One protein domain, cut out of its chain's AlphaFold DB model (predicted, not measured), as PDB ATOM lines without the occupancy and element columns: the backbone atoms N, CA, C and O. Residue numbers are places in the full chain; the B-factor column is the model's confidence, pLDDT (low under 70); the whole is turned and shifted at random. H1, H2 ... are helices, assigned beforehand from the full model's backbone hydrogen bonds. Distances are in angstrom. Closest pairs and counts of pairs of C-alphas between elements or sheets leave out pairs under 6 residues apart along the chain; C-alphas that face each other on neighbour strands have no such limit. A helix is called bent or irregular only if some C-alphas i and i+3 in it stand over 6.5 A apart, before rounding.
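AT A GLANCE: This is residues 75 to 184, 204 to 218 and 234 to 239 of the 387 residues of the protein "Hypothetical protein" of Miscanthus lutarioriparius (UniProt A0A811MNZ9). Picture a loose, open frame of helices: H2 and H3 make a long helical hairpin in which H2 runs on well beyond H3, and H4 leaves the last part of H3 as a long arm, with residues 172 to 180 sticking out. At the other end of the length from the hairpin's turn, H1 and the short H5 and H6 gather in a small group, with H5 bridging H1 and the last residues of H3. The printed part has 131 residues with six named helices, H1 to H6 in chain order, and no named strand; the class is all helix. It is loose, with a radius of gyration of the C-alphas of 19.3 A and spans of 64 by 45 by 26 A.

IN THESE COORDINATES: Find C-alpha 79 at (-32.557, -16.854, -16.827); from there H1 runs through residues 79 to 93, 21.2 A. H1 is irregular, but only just: C-alphas 88 and 91 are 6.9 A apart, and its line is a rough one. Next comes H2, residues 95 to 122, the longest helix at 40.6 A, ending at C-alpha 122 (-3.219, -60.768, 1.773). Read on to H3, residues 133 to 150, 25.1 A, and to H4, residues 154 to 176, 33.1 A. After the first cut look for H5, residues 206 to 212, and after the second for H6, residues 236 to 239, which ends at C-alpha 239 (-16.322, -23.665, -20.349).

HOW THE PARTS SIT: Start from H3, the hub, which touches three helices. H2 touches it with residues 101 to 112 alone, at a shallow tilt of 32 degrees, opposite ways; the closest C-alphas, of Met 101 and Ala 148, are 5.6 A apart. Residues 142 to 150 of H3 touch residues 157 to 161 of H4 at a steep tilt of 63 degrees, opposite ways; Gly 146 and Ala 157 have the closest C-alphas, 5.8 A. Residues 148 to 150 of H3 touch H5, the closest C-alphas being those of Ala 149 and Leu 206, 5.1 A. Residues 88 to 92 of H1 touch H5 at a steep tilt of 66 degrees; the closest C-alphas, of Ala 92 and Leu 206, are 5.6 A apart. H5 and H6 are close but not clearly touching, with the closest C-alphas, of Leu 210 and Val 239, 6.1 A apart. H1 and H2 meet only through their link, while H4 and H5 are apart. In H2, H3 and H5 every O i to N i+4 pair is within hydrogen-bond range, in H1 8 of 11 and in H4 16 of 19; H6 is too short for such a pair.

THE WHOLE: The two C-alphas farthest apart are those of Ala 125 and Pro 218, 65.1 A. Residues 185 to 203 are not printed, and C-alphas 184 and 204 across that cut are 36.4 A apart; residues 219 to 233 are not printed either, with 10.8 A from C-alpha 218 to C-alpha 234. Of the links that are printed whole, H1 to H2 and H3 to H4 are tight and H2 to H3 is short. The mean pLDDT of the printed part is 71.6; look for values under 70 at residues 149 to 184 and 204 to 218, among others.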
ATOM      1  N   ILE A  75     -25.367 -24.893 -12.680       76.19
ATOM      2  CA  ILE A  75     -25.962 -24.966 -11.341       76.19
ATOM      3  C   ILE A  75     -26.290 -23.578 -10.797       76.19
ATOM      4  O   ILE A  75     -27.333 -23.433 -10.161       76.19
ATOM      5  N   LEU A  76     -25.466 -22.570 -11.083       76.12
ATOM      6  CA  LEU A  76     -25.594 -21.217 -10.537       76.12
ATOM      7  C   LEU A  76     -26.122 -20.194 -11.550       76.12
ATOM      8  O   LEU A  76     -26.583 -19.132 -11.139       76.12
ATOM      9  N   ALA A  77     -26.115 -20.515 -12.845       82.06
ATOM     10  CA  ALA A  77     -26.721 -19.678 -13.872       82.06
ATOM     11  C   ALA A  77     -28.250 -19.556 -13.688       82.06
ATOM     12  O   ALA A  77     -28.932 -20.517 -13.304       82.06
ATOM     13  N   ASN A  78     -28.787 -18.378 -14.023       81.75
ATOM     14  CA  ASN A  78     -30.216 -18.047 -14.023       81.75
ATOM     15  C   ASN A  78     -30.663 -17.582 -15.424       81.75
ATOM     16  O   ASN A  78     -29.837 -17.261 -16.277       81.75
ATOM     17  N   GLY A  79     -31.978 -17.518 -15.653       84.00
ATOM     18  CA  GLY A  79     -32.557 -16.854 -16.827       84.00
ATOM     19  C   GLY A  79     -32.042 -17.380 -18.172       84.00
ATOM     20  O   GLY A  79     -32.003 -18.589 -18.409       84.00
ATOM     21  N   ASP A  80     -31.683 -16.465 -19.071       84.31
ATOM     22  CA  ASP A  80     -31.254 -16.802 -20.432       84.31
ATOM     23  C   ASP A  80     -29.845 -17.405 -20.489       84.31
ATOM     24  O   ASP A  80     -29.607 -18.289 -21.316       84.31
ATOM     25  N   ASP A  81     -28.955 -17.047 -19.556       82.50
ATOM     26  CA  ASP A  81     -27.652 -17.706 -19.406       82.50
ATOM     27  C   ASP A  81     -27.833 -19.185 -19.082       82.50
ATOM     28  O   ASP A  81     -27.283 -20.050 -19.760       82.50
ATOM     29  N   TRP A  82     -28.706 -19.506 -18.126       87.19
ATOM     30  CA  TRP A  82     -29.020 -20.899 -17.824       87.19
ATOM     31  C   TRP A  82     -29.581 -21.645 -19.038       87.19
ATOM     32  O   TRP A  82     -29.182 -22.780 -19.299       87.19
ATOM     33  N   LYS A  83     -30.485 -21.022 -19.811       86.31
ATOM     34  CA  LYS A  83     -31.050 -21.647 -21.023       86.31
ATOM     35  C   LYS A  83     -29.958 -21.932 -22.055       86.31
ATOM     36  O   LYS A  83     -29.956 -23.012 -22.647       86.31
ATOM     37  N   ARG A  84     -29.036 -20.984 -22.253       88.88
ATOM     38  CA  ARG A  84     -27.896 -21.092 -23.174       88.88
ATOM     39  C   ARG A  84     -26.957 -22.221 -22.753       88.88
ATOM     40  O   ARG A  84     -26.735 -23.137 -23.542       88.88
ATOM     41  N   HIS A  85     -26.502 -22.214 -21.504       86.06
ATOM     42  CA  HIS A  85     -25.605 -23.233 -20.957       86.06
ATOM     43  C   HIS A  85     -26.259 -24.622 -20.983       86.06
ATOM     44  O   HIS A  85     -25.670 -25.590 -21.465       86.06
ATOM     45  N   ARG A  86     -27.537 -24.725 -20.583       87.19
ATOM     46  CA  ARG A  86     -28.294 -25.985 -20.637       87.19
ATOM     47  C   ARG A  86     -28.365 -26.543 -22.052       87.19
ATOM     48  O   ARG A  86     -28.232 -27.750 -22.223       87.19
ATOM     49  N   LYS A  87     -28.602 -25.694 -23.054       87.00
ATOM     50  CA  LYS A  87     -28.710 -26.123 -24.454       87.00
ATOM     51  C   LYS A  87     -27.396 -26.711 -24.976       87.00
ATOM     52  O   LYS A  87     -27.452 -27.677 -25.728       87.00
ATOM     53  N   VAL A  88     -26.256 -26.158 -24.561       82.62
ATOM     54  CA  VAL A  88     -24.921 -26.643 -24.951       82.62
ATOM     55  C   VAL A  88     -24.586 -27.968 -24.271       82.62
ATOM     56  O   VAL A  88     -24.092 -28.882 -24.921       82.62
ATOM     57  N   VAL A  89     -24.892 -28.103 -22.979       83.56
ATOM     58  CA  VAL A  89     -24.466 -29.273 -22.198       83.56
ATOM     59  C   VAL A  89     -25.407 -30.474 -22.347       83.56
ATOM     60  O   VAL A  89     -24.966 -31.621 -22.334       83.56
ATOM     61  N   LEU A  90     -26.714 -30.252 -22.511       84.94
ATOM     62  CA  LEU A  90     -27.708 -31.332 -22.526       84.94
ATOM     63  C   LEU A  90     -27.397 -32.491 -23.505       84.94
ATOM     64  O   LEU A  90     -27.614 -33.638 -23.111       84.94
ATOM     65  N   PRO A  91     -26.869 -32.262 -24.728       83.94
ATOM     66  CA  PRO A  91     -26.486 -33.341 -25.641       83.94
ATOM     67  C   PRO A  91     -25.445 -34.322 -25.083       83.94
ATOM     68  O   PRO A  91     -25.456 -35.484 -25.492       83.94
ATOM     69  N   ALA A  92     -24.594 -33.905 -24.138       76.69
ATOM     70  CA  ALA A  92     -23.607 -34.773 -23.488       76.69
ATOM     71  C   ALA A  92     -24.253 -35.870 -22.625       76.69
ATOM     72  O   ALA A  92     -23.648 -36.909 -22.383       76.69
ATOM     73  N   PHE A  93     -25.507 -35.672 -22.209       82.00
ATOM     74  CA  PHE A  93     -26.277 -36.597 -21.372       82.00
ATOM     75  C   PHE A  93     -27.315 -37.393 -22.178       82.00
ATOM     76  O   PHE A  93     -28.374 -37.760 -21.666       82.00
ATOM     77  N   ASN A  94     -27.049 -37.646 -23.460       82.69
ATOM     78  CA  ASN A  94     -27.896 -38.519 -24.269       82.69
ATOM     79  C   ASN A  94     -27.678 -40.009 -23.927       82.69
ATOM     80  O   ASN A  94     -26.705 -40.385 -23.273       82.69
ATOM     81  N   HIS A  95     -28.590 -40.870 -24.386       78.50
ATOM     82  CA  HIS A  95     -28.599 -42.293 -24.036       78.50
ATOM     83  C   HIS A  95     -27.299 -43.033 -24.411       78.50
ATOM     84  O   HIS A  95     -26.807 -43.843 -23.626       78.50
ATOM     85  N   ASP A  96     -26.717 -42.744 -25.576       75.62
ATOM     86  CA  ASP A  96     -25.499 -43.416 -26.045       75.62
ATOM     87  C   ASP A  96     -24.271 -42.992 -25.231       75.62
ATOM     88  O   ASP A  96     -23.446 -43.829 -24.856       75.62
ATOM     89  N   ARG A  97     -24.193 -41.705 -24.868       75.00
ATOM     90  CA  ARG A  97     -23.149 -41.173 -23.982       75.00
ATOM     91  C   ARG A  97     -23.267 -41.745 -22.572       75.00
ATOM     92  O   ARG A  97     -22.274 -42.237 -22.041       75.00
ATOM     93  N   ILE A  98     -24.476 -41.801 -22.008       79.44
ATOM     94  CA  ILE A  98     -24.728 -42.429 -20.700       79.44
ATOM     95  C   ILE A  98     -24.321 -43.908 -20.717       79.44
ATOM     96  O   ILE A  98     -23.713 -44.397 -19.763       79.44
ATOM     97  N   LYS A  99     -24.596 -44.627 -21.811       78.25
ATOM     98  CA  LYS A  99     -24.163 -46.019 -21.964       78.25
ATOM     99  C   LYS A  99     -22.635 -46.145 -21.936       78.25
ATOM    100  O   LYS A  99     -22.126 -47.028 -21.250       78.25
ATOM    101  N   SER A 100     -21.900 -45.255 -22.602       75.62
ATOM    102  CA  SER A 100     -20.431 -45.221 -22.509       75.62
ATOM    103  C   SER A 100     -19.947 -44.953 -21.072       75.62
ATOM    104  O   SER A 100     -19.110 -45.688 -20.546       75.62
ATOM    105  N   MET A 101     -20.557 -43.985 -20.376       80.81
ATOM    106  CA  MET A 101     -20.255 -43.690 -18.966       80.81
ATOM    107  C   MET A 101     -20.522 -44.886 -18.037       80.81
ATOM    108  O   MET A 101     -19.789 -45.091 -17.069       80.81
ATOM    109  N   SER A 102     -21.542 -45.705 -18.325       81.75
ATOM    110  CA  SER A 102     -21.837 -46.910 -17.537       81.75
ATOM    111  C   SER A 102     -20.724 -47.961 -17.617       81.75
ATOM    112  O   SER A 102     -20.412 -48.591 -16.609       81.75
ATOM    113  N   ALA A 103     -20.066 -48.094 -18.775       83.12
ATOM    114  CA  ALA A 103     -18.931 -48.998 -18.944       83.12
ATOM    115  C   ALA A 103     -17.708 -48.519 -18.143       83.12
ATOM    116  O   ALA A 103     -17.112 -49.306 -17.413       83.12
ATOM    117  N   VAL A 104     -17.401 -47.216 -18.199       85.00
ATOM    118  CA  VAL A 104     -16.351 -46.585 -17.372       85.00
ATOM    119  C   VAL A 104     -16.626 -46.791 -15.879       85.00
ATOM    120  O   VAL A 104     -15.727 -47.146 -15.119       85.00
ATOM    121  N   THR A 105     -17.881 -46.609 -15.465       88.75
ATOM    122  CA  THR A 105     -18.317 -46.796 -14.073       88.75
ATOM    123  C   THR A 105     -18.119 -48.237 -13.613       88.75
ATOM    124  O   THR A 105     -17.583 -48.465 -12.526       88.75
ATOM    125  N   ALA A 106     -18.530 -49.210 -14.430       86.94
ATOM    126  CA  ALA A 106     -18.369 -50.626 -14.125       86.94
ATOM    127  C   ALA A 106     -16.888 -51.003 -13.990       86.94
ATOM    128  O   ALA A 106     -16.504 -51.604 -12.990       86.94
ATOM    129  N   GLU A 107     -16.051 -50.573 -14.938       87.00
ATOM    130  CA  GLU A 107     -14.617 -50.858 -14.931       87.00
ATOM    131  C   GLU A 107     -13.919 -50.284 -13.685       87.00
ATOM    132  O   GLU A 107     -13.218 -51.010 -12.980       87.00
ATOM    133  N   ALA A 108     -14.137 -49.004 -13.369       89.19
ATOM    134  CA  ALA A 108     -13.522 -48.363 -12.203       89.19
ATOM    135  C   ALA A 108     -13.979 -49.018 -10.882       89.19
ATOM    136  O   ALA A 108     -13.176 -49.255  -9.972       89.19
ATOM    137  N   THR A 109     -15.266 -49.377 -10.792       91.06
ATOM    138  CA  THR A 109     -15.832 -50.059  -9.617       91.06
ATOM    139  C   THR A 109     -15.247 -51.460  -9.452       91.06
ATOM    140  O   THR A 109     -14.890 -51.854  -8.341       91.06
ATOM    141  N   GLU A 110     -15.092 -52.203 -10.550       89.88
ATOM    142  CA  GLU A 110     -14.482 -53.531 -10.537       89.88
ATOM    143  C   GLU A 110     -13.016 -53.468 -10.094       89.88
ATOM    144  O   GLU A 110     -12.589 -54.257  -9.250       89.88
ATOM    145  N   GLN A 111     -12.245 -52.494 -10.589       90.12
ATOM    146  CA  GLN A 111     -10.863 -52.290 -10.153       90.12
ATOM    147  C   GLN A 111     -10.775 -51.998  -8.648       90.12
ATOM    148  O   GLN A 111      -9.921 -52.563  -7.960       90.12
ATOM    149  N   MET A 112     -11.666 -51.159  -8.107       92.06
ATOM    150  CA  MET A 112     -11.733 -50.912  -6.664       92.06
ATOM    151  C   MET A 112     -12.063 -52.191  -5.883       92.06
ATOM    152  O   MET A 112     -11.374 -52.502  -4.909       92.06
ATOM    153  N   ALA A 113     -13.066 -52.953  -6.324       90.50
ATOM    154  CA  ALA A 113     -13.468 -54.201  -5.684       90.50
ATOM    155  C   ALA A 113     -12.336 -55.241  -5.692       90.50
ATOM    156  O   ALA A 113     -12.064 -55.862  -4.665       90.50
ATOM    157  N   ARG A 114     -11.609 -55.377  -6.811       90.69
ATOM    158  CA  ARG A 114     -10.427 -56.249  -6.912       90.69
ATOM    159  C   ARG A 114      -9.352 -55.863  -5.896       90.69
ATOM    160  O   ARG A 114      -8.877 -56.740  -5.180       90.69
ATOM    161  N   ARG A 115      -9.041 -54.567  -5.747       90.94
ATOM    162  CA  ARG A 115      -8.085 -54.082  -4.729       90.94
ATOM    163  C   ARG A 115      -8.514 -54.458  -3.309       90.94
ATOM    164  O   ARG A 115      -7.675 -54.831  -2.493       90.94
ATOM    165  N   TRP A 116      -9.806 -54.368  -2.996       91.44
ATOM    166  CA  TRP A 116     -10.328 -54.771  -1.685       91.44
ATOM    167  C   TRP A 116     -10.217 -56.284  -1.470       91.44
ATOM    168  O   TRP A 116      -9.735 -56.718  -0.424       91.44
ATOM    169  N   CYS A 117     -10.589 -57.090  -2.469       89.00
ATOM    170  CA  CYS A 117     -10.438 -58.546  -2.430       89.00
ATOM    171  C   CYS A 117      -8.976 -58.957  -2.225       89.00
ATOM    172  O   CYS A 117      -8.687 -59.804  -1.384       89.00
ATOM    173  N   GLU A 118      -8.042 -58.326  -2.937       89.56
ATOM    174  CA  GLU A 118      -6.612 -58.554  -2.752       89.56
ATOM    175  C   GLU A 118      -6.182 -58.232  -1.319       89.56
ATOM    176  O   GLU A 118      -5.559 -59.076  -0.681       89.56
ATOM    177  N   GLN A 119      -6.550 -57.076  -0.758       87.25
ATOM    178  CA  GLN A 119      -6.209 -56.734   0.631       87.25
ATOM    179  C   GLN A 119      -6.737 -57.766   1.637       87.25
ATOM    180  O   GLN A 119      -6.023 -58.158   2.563       87.25
ATOM    181  N   ILE A 120      -7.962 -58.259   1.429       88.38
ATOM    182  CA  ILE A 120      -8.565 -59.311   2.254       88.38
ATOM    183  C   ILE A 120      -7.763 -60.614   2.137       88.38
ATOM    184  O   ILE A 120      -7.445 -61.227   3.156       88.38
ATOM    185  N   LEU A 121      -7.386 -61.026   0.924       86.75
ATOM    186  CA  LEU A 121      -6.611 -62.249   0.687       86.75
ATOM    187  C   LEU A 121      -5.191 -62.168   1.269       86.75
ATOM    188  O   LEU A 121      -4.688 -63.154   1.806       86.75
ATOM    189  N   HIS A 122      -4.560 -60.993   1.225       84.25
ATOM    190  CA  HIS A 122      -3.219 -60.768   1.773       84.25
ATOM    191  C   HIS A 122      -3.197 -60.655   3.311       84.25
ATOM    192  O   HIS A 122      -2.122 -60.699   3.907       84.25
ATOM    193  N   SER A 123      -4.357 -60.577   3.979       81.69
ATOM    194  CA  SER A 123      -4.465 -60.494   5.449       81.69
ATOM    195  C   SER A 123      -4.146 -61.806   6.199       81.69
ATOM    196  O   SER A 123      -4.248 -61.878   7.429       81.69
ATOM    197  N   GLY A 124      -3.746 -62.861   5.482       74.31
ATOM    198  CA  GLY A 124      -3.371 -64.148   6.063       74.31
ATOM    199  C   GLY A 124      -4.558 -64.867   6.713       74.31
ATOM    200  O   GLY A 124      -5.642 -64.950   6.143       74.31
ATOM    201  N   ALA A 125      -4.365 -65.408   7.921       70.19
ATOM    202  CA  ALA A 125      -5.346 -66.273   8.587       70.19
ATOM    203  C   ALA A 125      -6.674 -65.583   8.959       70.19
ATOM    204  O   ALA A 125      -7.654 -66.271   9.237       70.19
ATOM    205  N   ARG A 126      -6.720 -64.244   8.991       68.44
ATOM    206  CA  ARG A 126      -7.924 -63.483   9.362       68.44
ATOM    207  C   ARG A 126      -8.947 -63.367   8.232       68.44
ATOM    208  O   ARG A 126     -10.103 -63.113   8.551       68.44
ATOM    209  N   GLN A 127      -8.533 -63.531   6.967       80.62
ATOM    210  CA  GLN A 127      -9.374 -63.318   5.775       80.62
ATOM    211  C   GLN A 127     -10.252 -62.054   5.885       80.62
ATOM    212  O   GLN A 127     -11.432 -62.063   5.544       80.62
ATOM    213  N   ALA A 128      -9.682 -60.966   6.408       83.94
ATOM    214  CA  ALA A 128     -10.386 -59.721   6.684       83.94
ATOM    215  C   ALA A 128      -9.424 -58.532   6.588       83.94
ATOM    216  O   ALA A 128      -8.295 -58.600   7.076       83.94
ATOM    217  N   ALA A 129      -9.893 -57.433   5.999       86.06
ATOM    218  CA  ALA A 129      -9.157 -56.179   5.889       86.06
ATOM    219  C   ALA A 129      -9.997 -55.018   6.435       86.06
ATOM    220  O   ALA A 129     -11.218 -54.999   6.285       86.06
ATOM    221  N   GLU A 130      -9.327 -54.053   7.059       88.44
ATOM    222  CA  GLU A 130      -9.925 -52.774   7.430       88.44
ATOM    223  C   GLU A 130      -9.795 -51.810   6.248       88.44
ATOM    224  O   GLU A 130      -8.693 -51.584   5.746       88.44
ATOM    225  N   ILE A 131     -10.921 -51.275   5.775       87.94
ATOM    226  CA  ILE A 131     -10.988 -50.442   4.570       87.94
ATOM    227  C   ILE A 131     -11.546 -49.072   4.955       87.94
ATOM    228  O   ILE A 131     -12.651 -48.974   5.489       87.94
ATOM    229  N   GLN A 132     -10.805 -48.008   4.636       87.25
ATOM    230  CA  GLN A 132     -11.309 -46.634   4.703       87.25
ATOM    231  C   GLN A 132     -12.228 -46.365   3.507       87.25
ATOM    232  O   GLN A 132     -11.782 -46.022   2.409       87.25
ATOM    233  N   VAL A 133     -13.520 -46.615   3.719       87.81
ATOM    234  CA  VAL A 133     -14.566 -46.559   2.687       87.81
ATOM    235  C   VAL A 133     -14.770 -45.140   2.154       87.81
ATOM    236  O   VAL A 133     -14.983 -44.974   0.957       87.81
ATOM    237  N   ASP A 134     -14.665 -44.128   3.013       82.62
ATOM    238  CA  ASP A 134     -14.781 -42.713   2.657       82.62
ATOM    239  C   ASP A 134     -13.772 -42.323   1.575       82.62
ATOM    240  O   ASP A 134     -14.154 -41.882   0.491       82.62
ATOM    241  N   ARG A 135     -12.487 -42.587   1.820       83.56
ATOM    242  CA  ARG A 135     -11.419 -42.256   0.882       83.56
ATOM    243  C   ARG A 135     -11.526 -43.063  -0.407       83.56
ATOM    244  O   ARG A 135     -11.428 -42.495  -1.488       83.56
ATOM    245  N   ALA A 136     -11.765 -44.370  -0.299       86.56
ATOM    246  CA  ALA A 136     -11.859 -45.246  -1.462       86.56
ATOM    247  C   ALA A 136     -13.006 -44.847  -2.408       86.56
ATOM    248  O   ALA A 136     -12.834 -44.867  -3.626       86.56
ATOM    249  N   ILE A 137     -14.160 -44.460  -1.858       89.50
ATOM    250  CA  ILE A 137     -15.316 -44.019  -2.644       89.50
ATOM    251  C   ILE A 137     -15.101 -42.610  -3.218       89.50
ATOM    252  O   ILE A 137     -15.485 -42.358  -4.365       89.50
ATOM    253  N   CYS A 138     -14.471 -41.696  -2.473       82.88
ATOM    254  CA  CYS A 138     -14.088 -40.388  -3.011       82.88
ATOM    255  C   CYS A 138     -13.139 -40.534  -4.209       82.88
ATOM    256  O   CYS A 138     -13.393 -39.939  -5.255       82.88
ATOM    257  N   ASP A 139     -12.116 -41.384  -4.099       83.94
ATOM    258  CA  ASP A 139     -11.175 -41.657  -5.189       83.94
ATOM    259  C   ASP A 139     -11.889 -42.299  -6.398       83.94
ATOM    260  O   ASP A 139     -11.675 -41.885  -7.537       83.94
ATOM    261  N   LEU A 140     -12.798 -43.257  -6.162       89.06
ATOM    262  CA  LEU A 140     -13.590 -43.905  -7.216       89.06
ATOM    263  C   LEU A 140     -14.454 -42.901  -7.992       89.06
ATOM    264  O   LEU A 140     -14.467 -42.895  -9.221       89.06
ATOM    265  N   THR A 141     -15.208 -42.063  -7.284       87.44
ATOM    266  CA  THR A 141     -16.123 -41.102  -7.922       87.44
ATOM    267  C   THR A 141     -15.372 -40.007  -8.672       87.44
ATOM    268  O   THR A 141     -15.813 -39.621  -9.754       87.44
ATOM    269  N   ALA A 142     -14.220 -39.570  -8.151       80.81
ATOM    270  CA  ALA A 142     -13.285 -38.677  -8.831       80.81
ATOM    271  C   ALA A 142     -12.739 -39.291 -10.129       80.81
ATOM    272  O   ALA A 142     -12.734 -38.630 -11.167       80.81
ATOM    273  N   GLU A 143     -12.337 -40.564 -10.105       82.25
ATOM    274  CA  GLU A 143     -11.883 -41.278 -11.300       82.25
ATOM    275  C   GLU A 143     -12.996 -41.382 -12.353       82.25
ATOM    276  O   GLU A 143     -12.775 -41.054 -13.522       82.25
ATOM    277  N   ILE A 144     -14.202 -41.796 -11.946       86.81
ATOM    278  CA  ILE A 144     -15.344 -41.968 -12.855       86.81
ATOM    279  C   ILE A 144     -15.697 -40.647 -13.529       86.81
ATOM    280  O   ILE A 144     -15.785 -40.608 -14.755       86.81
ATOM    281  N   ILE A 145     -15.886 -39.565 -12.764       78.81
ATOM    282  CA  ILE A 145     -16.232 -38.270 -13.361       78.81
ATOM    283  C   ILE A 145     -15.070 -37.722 -14.193       78.81
ATOM    284  O   ILE A 145     -15.315 -37.143 -15.242       78.81
ATOM    285  N   GLY A 146     -13.817 -37.955 -13.782       75.31
ATOM    286  CA  GLY A 146     -12.633 -37.562 -14.541       75.31
ATOM    287  C   GLY A 146     -12.627 -38.178 -15.940       75.31
ATOM    288  O   GLY A 146     -12.539 -37.478 -16.946       75.31
ATOM    289  N   ARG A 147     -12.821 -39.498 -16.005       77.50
ATOM    290  CA  ARG A 147     -12.877 -40.260 -17.260       77.50
ATOM    291  C   ARG A 147     -14.132 -39.949 -18.080       77.50
ATOM    292  O   ARG A 147     -14.049 -39.845 -19.298       77.50
ATOM    293  N   ALA A 148     -15.282 -39.796 -17.428       77.31
ATOM    294  CA  ALA A 148     -16.564 -39.588 -18.097       77.31
ATOM    295  C   ALA A 148     -16.760 -38.155 -18.621       77.31
ATOM    296  O   ALA A 148     -17.361 -37.974 -19.677       77.31
ATOM    297  N   ALA A 149     -16.285 -37.144 -17.889       68.06
ATOM    298  CA  ALA A 149     -16.463 -35.739 -18.247       68.06
ATOM    299  C   ALA A 149     -15.325 -35.187 -19.116       68.06
ATOM    300  O   ALA A 149     -15.579 -34.294 -19.919       68.06
ATOM    301  N   PHE A 150     -14.095 -35.690 -18.964       66.31
ATOM    302  CA  PHE A 150     -12.917 -35.070 -19.586       66.31
ATOM    303  C   PHE A 150     -12.126 -35.997 -20.514       66.31
ATOM    304  O   PHE A 150     -11.106 -35.567 -21.041       66.31
ATOM    305  N   GLY A 151     -12.524 -37.270 -20.659       61.97
ATOM    306  CA  GLY A 151     -11.854 -38.232 -21.549       61.97
ATOM    307  C   GLY A 151     -10.373 -38.487 -21.233       61.97
ATOM    308  O   GLY A 151      -9.667 -39.134 -22.005       61.97
ATOM    309  N   THR A 152      -9.879 -37.979 -20.102       57.12
ATOM    310  CA  THR A 152      -8.453 -37.906 -19.772       57.12
ATOM    311  C   THR A 152      -7.841 -39.279 -19.513       57.12
ATOM    312  O   THR A 152      -8.442 -40.131 -18.852       57.12
ATOM    313  N   SER A 153      -6.588 -39.456 -19.945       52.59
ATOM    314  CA  SER A 153      -5.731 -40.552 -19.482       52.59
ATOM    315  C   SER A 153      -5.466 -40.429 -17.968       52.59
ATOM    316  O   SER A 153      -5.471 -39.324 -17.422       52.59
ATOM    317  N   HIS A 154      -5.231 -41.553 -17.271       52.25
ATOM    318  CA  HIS A 154      -5.119 -41.622 -15.798       52.25
ATOM    319  C   HIS A 154      -4.167 -40.585 -15.158       52.25
ATOM    320  O   HIS A 154      -4.343 -40.254 -13.987       52.25
ATOM    321  N   GLN A 155      -3.168 -40.076 -15.889       49.38
ATOM    322  CA  GLN A 155      -2.153 -39.170 -15.345       49.38
ATOM    323  C   GLN A 155      -2.590 -37.693 -15.342       49.38
ATOM    324  O   GLN A 155      -2.469 -37.033 -14.314       49.38
ATOM    325  N   GLU A 156      -3.144 -37.186 -16.448       52.69
ATOM    326  CA  GLU A 156      -3.617 -35.792 -16.562       52.69
ATOM    327  C   GLU A 156      -4.880 -35.558 -15.722       52.69
ATOM    328  O   GLU A 156      -5.037 -34.505 -15.100       52.69
ATOM    329  N   ALA A 157      -5.737 -36.584 -15.624       51.97
ATOM    330  CA  ALA A 157      -6.876 -36.597 -14.714       51.97
ATOM    331  C   ALA A 157      -6.413 -36.357 -13.270       51.97
ATOM    332  O   ALA A 157      -6.924 -35.474 -12.591       51.97
ATOM    333  N   GLY A 158      -5.397 -37.097 -12.813       56.94
ATOM    334  CA  GLY A 158      -4.916 -37.042 -11.432       56.94
ATOM    335  C   GLY A 158      -4.507 -35.640 -10.976       56.94
ATOM    336  O   GLY A 158      -4.863 -35.226  -9.874       56.94
ATOM    337  N   GLU A 159      -3.815 -34.875 -11.824       61.50
ATOM    338  CA  GLU A 159      -3.387 -33.511 -11.490       61.50
ATOM    339  C   GLU A 159      -4.572 -32.541 -11.380       61.50
ATOM    340  O   GLU A 159      -4.657 -31.769 -10.420       61.50
ATOM    341  N   VAL A 160      -5.519 -32.609 -12.322       62.22
ATOM    342  CA  VAL A 160      -6.741 -31.791 -12.296       62.22
ATOM    343  C   VAL A 160      -7.598 -32.139 -11.078       62.22
ATOM    344  O   VAL A 160      -8.057 -31.235 -10.379       62.22
ATOM    345  N   LEU A 161      -7.743 -33.431 -10.769       60.53
ATOM    346  CA  LEU A 161      -8.498 -33.936  -9.620       60.53
ATOM    347  C   LEU A 161      -7.919 -33.437  -8.292       60.53
ATOM    348  O   LEU A 161      -8.657 -32.921  -7.452       60.53
ATOM    349  N   VAL A 162      -6.596 -33.525  -8.111       64.50
ATOM    350  CA  VAL A 162      -5.921 -33.018  -6.905       64.50
ATOM    351  C   VAL A 162      -6.154 -31.516  -6.753       64.50
ATOM    352  O   VAL A 162      -6.503 -31.046  -5.670       64.50
ATOM    353  N   LEU A 163      -6.003 -30.754  -7.839       64.19
ATOM    354  CA  LEU A 163      -6.206 -29.308  -7.819       64.19
ATOM    355  C   LEU A 163      -7.660 -28.920  -7.524       64.19
ATOM    356  O   LEU A 163      -7.889 -27.963  -6.783       64.19
ATOM    357  N   MET A 164      -8.631 -29.652  -8.072       62.97
ATOM    358  CA  MET A 164     -10.054 -29.431  -7.811       62.97
ATOM    359  C   MET A 164     -10.423 -29.770  -6.366       62.97
ATOM    360  O   MET A 164     -11.106 -28.977  -5.721       62.97
ATOM    361  N   HIS A 165      -9.907 -30.870  -5.818       65.75
ATOM    362  CA  HIS A 165     -10.157 -31.261  -4.432       65.75
ATOM    363  C   HIS A 165      -9.533 -30.276  -3.430       65.75
ATOM    364  O   HIS A 165     -10.172 -29.884  -2.454       65.75
ATOM    365  N   GLU A 166      -8.316 -29.786  -3.685       64.44
ATOM    366  CA  GLU A 166      -7.721 -28.724  -2.864       64.44
ATOM    367  C   GLU A 166      -8.512 -27.409  -2.966       64.44
ATOM    368  O   GLU A 166      -8.743 -26.745  -1.953       64.44
ATOM    369  N   MET A 167      -9.008 -27.054  -4.159       62.31
ATOM    370  CA  MET A 167      -9.903 -25.905  -4.338       62.31
ATOM    371  C   MET A 167     -11.203 -26.068  -3.538       62.31
ATOM    372  O   MET A 167     -11.642 -25.118  -2.888       62.31
ATOM    373  N   GLN A 168     -11.784 -27.269  -3.520       62.53
ATOM    374  CA  GLN A 168     -12.977 -27.596  -2.740       62.53
ATOM    375  C   GLN A 168     -12.747 -27.531  -1.238       62.53
ATOM    376  O   GLN A 168     -13.539 -26.899  -0.543       62.53
ATOM    377  N   LYS A 169     -11.641 -28.082  -0.730       61.66
ATOM    378  CA  LYS A 169     -11.267 -27.955   0.687       61.66
ATOM    379  C   LYS A 169     -11.102 -26.501   1.102       61.66
ATOM    380  O   LYS A 169     -11.609 -26.098   2.146       61.66
ATOM    381  N   MET A 170     -10.418 -25.702   0.282       57.34
ATOM    382  CA  MET A 170     -10.243 -24.274   0.542       57.34
ATOM    383  C   MET A 170     -11.574 -23.516   0.478       57.34
ATOM    384  O   MET A 170     -11.814 -22.659   1.322       57.34
ATOM    385  N   GLY A 171     -12.458 -23.852  -0.467       55.31
ATOM    386  CA  GLY A 171     -13.802 -23.278  -0.569       55.31
ATOM    387  C   GLY A 171     -14.706 -23.648   0.611       55.31
ATOM    388  O   GLY A 171     -15.384 -22.781   1.157       55.31
ATOM    389  N   ALA A 172     -14.665 -24.902   1.067       55.44
ATOM    390  CA  ALA A 172     -15.402 -25.376   2.238       55.44
ATOM    391  C   ALA A 172     -14.881 -24.742   3.538       55.44
ATOM    392  O   ALA A 172     -15.668 -24.296   4.368       55.44
ATOM    393  N   ALA A 173     -13.559 -24.621   3.697       51.28
ATOM    394  CA  ALA A 173     -12.963 -23.885   4.809       51.28
ATOM    395  C   ALA A 173     -13.325 -22.387   4.762       51.28
ATOM    396  O   ALA A 173     -13.601 -21.785   5.795       51.28
ATOM    397  N   ALA A 174     -13.398 -21.789   3.570       50.44
ATOM    398  CA  ALA A 174     -13.820 -20.399   3.386       50.44
ATOM    399  C   ALA A 174     -15.319 -20.172   3.648       50.44
ATOM    400  O   ALA A 174     -15.705 -19.073   4.044       50.44
ATOM    401  N   MET A 175     -16.162 -21.200   3.496       49.56
ATOM    402  CA  MET A 175     -17.569 -21.169   3.916       49.56
ATOM    403  C   MET A 175     -17.706 -21.014   5.442       49.56
ATOM    404  O   MET A 175     -18.720 -20.504   5.915       49.56
ATOM    405  N   LEU A 176     -16.670 -21.399   6.199       49.06
ATOM    406  CA  LEU A 176     -16.590 -21.239   7.652       49.06
ATOM    407  C   LEU A 176     -15.920 -19.918   8.089       49.06
ATOM    408  O   LEU A 176     -16.145 -19.512   9.222       49.06
ATOM    409  N   ASP A 177     -15.185 -19.215   7.210       46.53
ATOM    410  CA  ASP A 177     -14.524 -17.927   7.498       46.53
ATOM    411  C   ASP A 177     -14.464 -16.999   6.257       46.53
ATOM    412  O   ASP A 177     -13.479 -16.927   5.515       46.53
ATOM    413  N   GLY A 178     -15.542 -16.240   6.038       48.75
ATOM    414  CA  GLY A 178     -15.767 -15.408   4.844       48.75
ATOM    415  C   GLY A 178     -14.798 -14.243   4.508       48.75
ATOM    416  O   GLY A 178     -14.740 -13.890   3.330       48.75
ATOM    417  N   PRO A 179     -14.030 -13.598   5.418       51.28
ATOM    418  CA  PRO A 179     -13.301 -12.367   5.044       51.28
ATOM    419  C   PRO A 179     -11.878 -12.527   4.467       51.28
ATOM    420  O   PRO A 179     -11.333 -11.554   3.946       51.28
ATOM    421  N   ILE A 180     -11.227 -13.692   4.571       47.72
ATOM    422  CA  ILE A 180      -9.760 -13.806   4.359       47.72
ATOM    423  C   ILE A 180      -9.377 -14.131   2.895       47.72
ATOM    424  O   ILE A 180      -8.230 -13.946   2.486       47.72
ATOM    425  N   LEU A 181     -10.330 -14.566   2.067       41.22
ATOM    426  CA  LEU A 181     -10.062 -15.162   0.753       41.22
ATOM    427  C   LEU A 181      -9.765 -14.153  -0.377       41.22
ATOM    428  O   LEU A 181      -8.956 -14.451  -1.260       41.22
ATOM    429  N   TRP A 182     -10.362 -12.953  -0.350       37.84
ATOM    430  CA  TRP A 182     -10.243 -11.991  -1.463       37.84
ATOM    431  C   TRP A 182      -8.794 -11.566  -1.737       37.84
ATOM    432  O   TRP A 182      -8.433 -11.348  -2.889       37.84
ATOM    433  N   SER A 183      -7.947 -11.515  -0.704       40.47
ATOM    434  CA  SER A 183      -6.546 -11.084  -0.808       40.47
ATOM    435  C   SER A 183      -5.591 -12.165  -1.324       40.47
ATOM    436  O   SER A 183      -4.552 -11.837  -1.896       40.47
ATOM    437  N   LYS A 184      -5.915 -13.454  -1.143       40.03
ATOM    438  CA  LYS A 184      -5.042 -14.568  -1.558       40.03
ATOM    439  C   LYS A 184      -5.307 -15.035  -2.988       40.03
ATOM    440  O   LYS A 184      -4.361 -15.383  -3.689       40.03
ATOM    441  N   ASP A 204     -14.587 -36.637 -28.078       52.22
ATOM    442  CA  ASP A 204     -16.042 -36.819 -28.167       52.22
ATOM    443  C   ASP A 204     -16.749 -36.851 -26.790       52.22
ATOM    444  O   ASP A 204     -17.905 -37.267 -26.680       52.22
ATOM    445  N   ASP A 205     -16.061 -36.397 -25.742       57.25
ATOM    446  CA  ASP A 205     -16.542 -36.287 -24.359       57.25
ATOM    447  C   ASP A 205     -17.214 -34.923 -24.050       57.25
ATOM    448  O   ASP A 205     -17.406 -34.085 -24.933       57.25
ATOM    449  N   LEU A 206     -17.645 -34.702 -22.796       55.12
ATOM    450  CA  LEU A 206     -18.319 -33.459 -22.379       55.12
ATOM    451  C   LEU A 206     -17.428 -32.224 -22.585       55.12
ATOM    452  O   LEU A 206     -17.934 -31.177 -22.987       55.12
ATOM    453  N   LEU A 207     -16.123 -32.335 -22.340       54.28
ATOM    454  CA  LEU A 207     -15.164 -31.270 -22.614       54.28
ATOM    455  C   LEU A 207     -15.008 -31.049 -24.125       54.28
ATOM    456  O   LEU A 207     -14.999 -29.902 -24.560       54.28
ATOM    457  N   GLY A 208     -15.002 -32.118 -24.920       50.00
ATOM    458  CA  GLY A 208     -15.052 -32.059 -26.381       50.00
ATOM    459  C   GLY A 208     -16.264 -31.291 -26.906       50.00
ATOM    460  O   GLY A 208     -16.109 -30.373 -27.705       50.00
ATOM    461  N   LEU A 209     -17.460 -31.563 -26.377       57.97
ATOM    462  CA  LEU A 209     -18.697 -30.852 -26.736       57.97
ATOM    463  C   LEU A 209     -18.688 -29.378 -26.299       57.97
ATOM    464  O   LEU A 209     -19.179 -28.507 -27.020       57.97
ATOM    465  N   LEU A 210     -18.119 -29.078 -25.126       56.00
ATOM    466  CA  LEU A 210     -17.930 -27.702 -24.660       56.00
ATOM    467  C   LEU A 210     -16.933 -26.936 -25.545       56.00
ATOM    468  O   LEU A 210     -17.127 -25.745 -25.787       56.00
ATOM    469  N   LEU A 211     -15.901 -27.618 -26.047       50.88
ATOM    470  CA  LEU A 211     -14.876 -27.061 -26.930       50.88
ATOM    471  C   LEU A 211     -15.327 -26.996 -28.402       50.88
ATOM    472  O   LEU A 211     -14.866 -26.132 -29.139       50.88
ATOM    473  N   GLU A 212     -16.283 -27.819 -28.833       55.38
ATOM    474  CA  GLU A 212     -16.988 -27.657 -30.116       55.38
ATOM    475  C   GLU A 212     -17.909 -26.427 -30.109       55.38
ATOM    476  O   GLU A 212     -18.059 -25.746 -31.123       55.38
ATOM    477  N   ALA A 213     -18.500 -26.111 -28.953       52.53
ATOM    478  CA  ALA A 213     -19.297 -24.907 -28.735       52.53
ATOM    479  C   ALA A 213     -18.452 -23.677 -28.345       52.53
ATOM    480  O   ALA A 213     -19.005 -22.643 -27.968       52.53
ATOM    481  N   TRP A 214     -17.123 -23.758 -28.407       51.09
ATOM    482  CA  TRP A 214     -16.220 -22.701 -27.954       51.09
ATOM    483  C   TRP A 214     -15.866 -21.703 -29.067       51.09
ATOM    484  O   TRP A 214     -15.650 -22.080 -30.218       51.09
ATOM    485  N   SER A 215     -15.761 -20.415 -28.712       47.72
ATOM    486  CA  SER A 215     -15.170 -19.371 -29.566       47.72
ATOM    487  C   SER A 215     -14.062 -18.609 -28.818       47.72
ATOM    488  O   SER A 215     -14.275 -18.221 -27.666       47.72
ATOM    489  N   PRO A 216     -12.899 -18.347 -29.449       43.19
ATOM    490  CA  PRO A 216     -11.785 -17.616 -28.839       43.19
ATOM    491  C   PRO A 216     -11.995 -16.097 -28.711       43.19
ATOM    492  O   PRO A 216     -11.101 -15.415 -28.208       43.19
ATOM    493  N   GLU A 217     -13.110 -15.530 -29.185       42.59
ATOM    494  CA  GLU A 217     -13.299 -14.075 -29.151       42.59
ATOM    495  C   GLU A 217     -13.548 -13.536 -27.727       42.59
ATOM    496  O   GLU A 217     -14.330 -14.116 -26.968       42.59
ATOM    497  N   PRO A 218     -12.911 -12.408 -27.353       44.28
ATOM    498  CA  PRO A 218     -13.172 -11.746 -26.085       44.28
ATOM    499  C   PRO A 218     -14.579 -11.132 -26.076       44.28
ATOM    500  O   PRO A 218     -15.065 -10.671 -27.105       44.28
ATOM    501  N   LEU A 234     -19.949 -20.757 -26.044       72.25
ATOM    502  CA  LEU A 234     -19.411 -20.492 -24.707       72.25
ATOM    503  C   LEU A 234     -18.006 -19.878 -24.805       72.25
ATOM    504  O   LEU A 234     -17.203 -20.244 -25.665       72.25
ATOM    505  N   THR A 235     -17.698 -18.954 -23.902       73.25
ATOM    506  CA  THR A 235     -16.348 -18.401 -23.713       73.25
ATOM    507  C   THR A 235     -15.445 -19.392 -22.974       73.25
ATOM    508  O   THR A 235     -15.918 -20.294 -22.282       73.25
ATOM    509  N   THR A 236     -14.125 -19.193 -23.035       65.88
ATOM    510  CA  THR A 236     -13.158 -19.999 -22.262       65.88
ATOM    511  C   THR A 236     -13.476 -20.022 -20.763       65.88
ATOM    512  O   THR A 236     -13.373 -21.066 -20.124       65.88
ATOM    513  N   GLY A 237     -13.883 -18.880 -20.197       67.25
ATOM    514  CA  GLY A 237     -14.263 -18.787 -18.786       67.25
ATOM    515  C   GLY A 237     -15.517 -19.603 -18.467       67.25
ATOM    516  O   GLY A 237     -15.525 -20.344 -17.489       67.25
ATOM    517  N   GLU A 238     -16.539 -19.526 -19.323       74.44
ATOM    518  CA  GLU A 238     -17.785 -20.288 -19.163       74.44
ATOM    519  C   GLU A 238     -17.549 -21.800 -19.291       74.44
ATOM    520  O   GLU A 238     -18.088 -22.560 -18.495       74.44
ATOM    521  N   VAL A 239     -16.697 -22.245 -20.222       68.44
ATOM    522  CA  VAL A 239     -16.322 -23.665 -20.349       68.44
ATOM    523  C   VAL A 239     -15.630 -24.167 -19.079       68.44
ATOM    524  O   VAL A 239     -16.014 -25.201 -18.537       68.44
TER     525      VAL A 239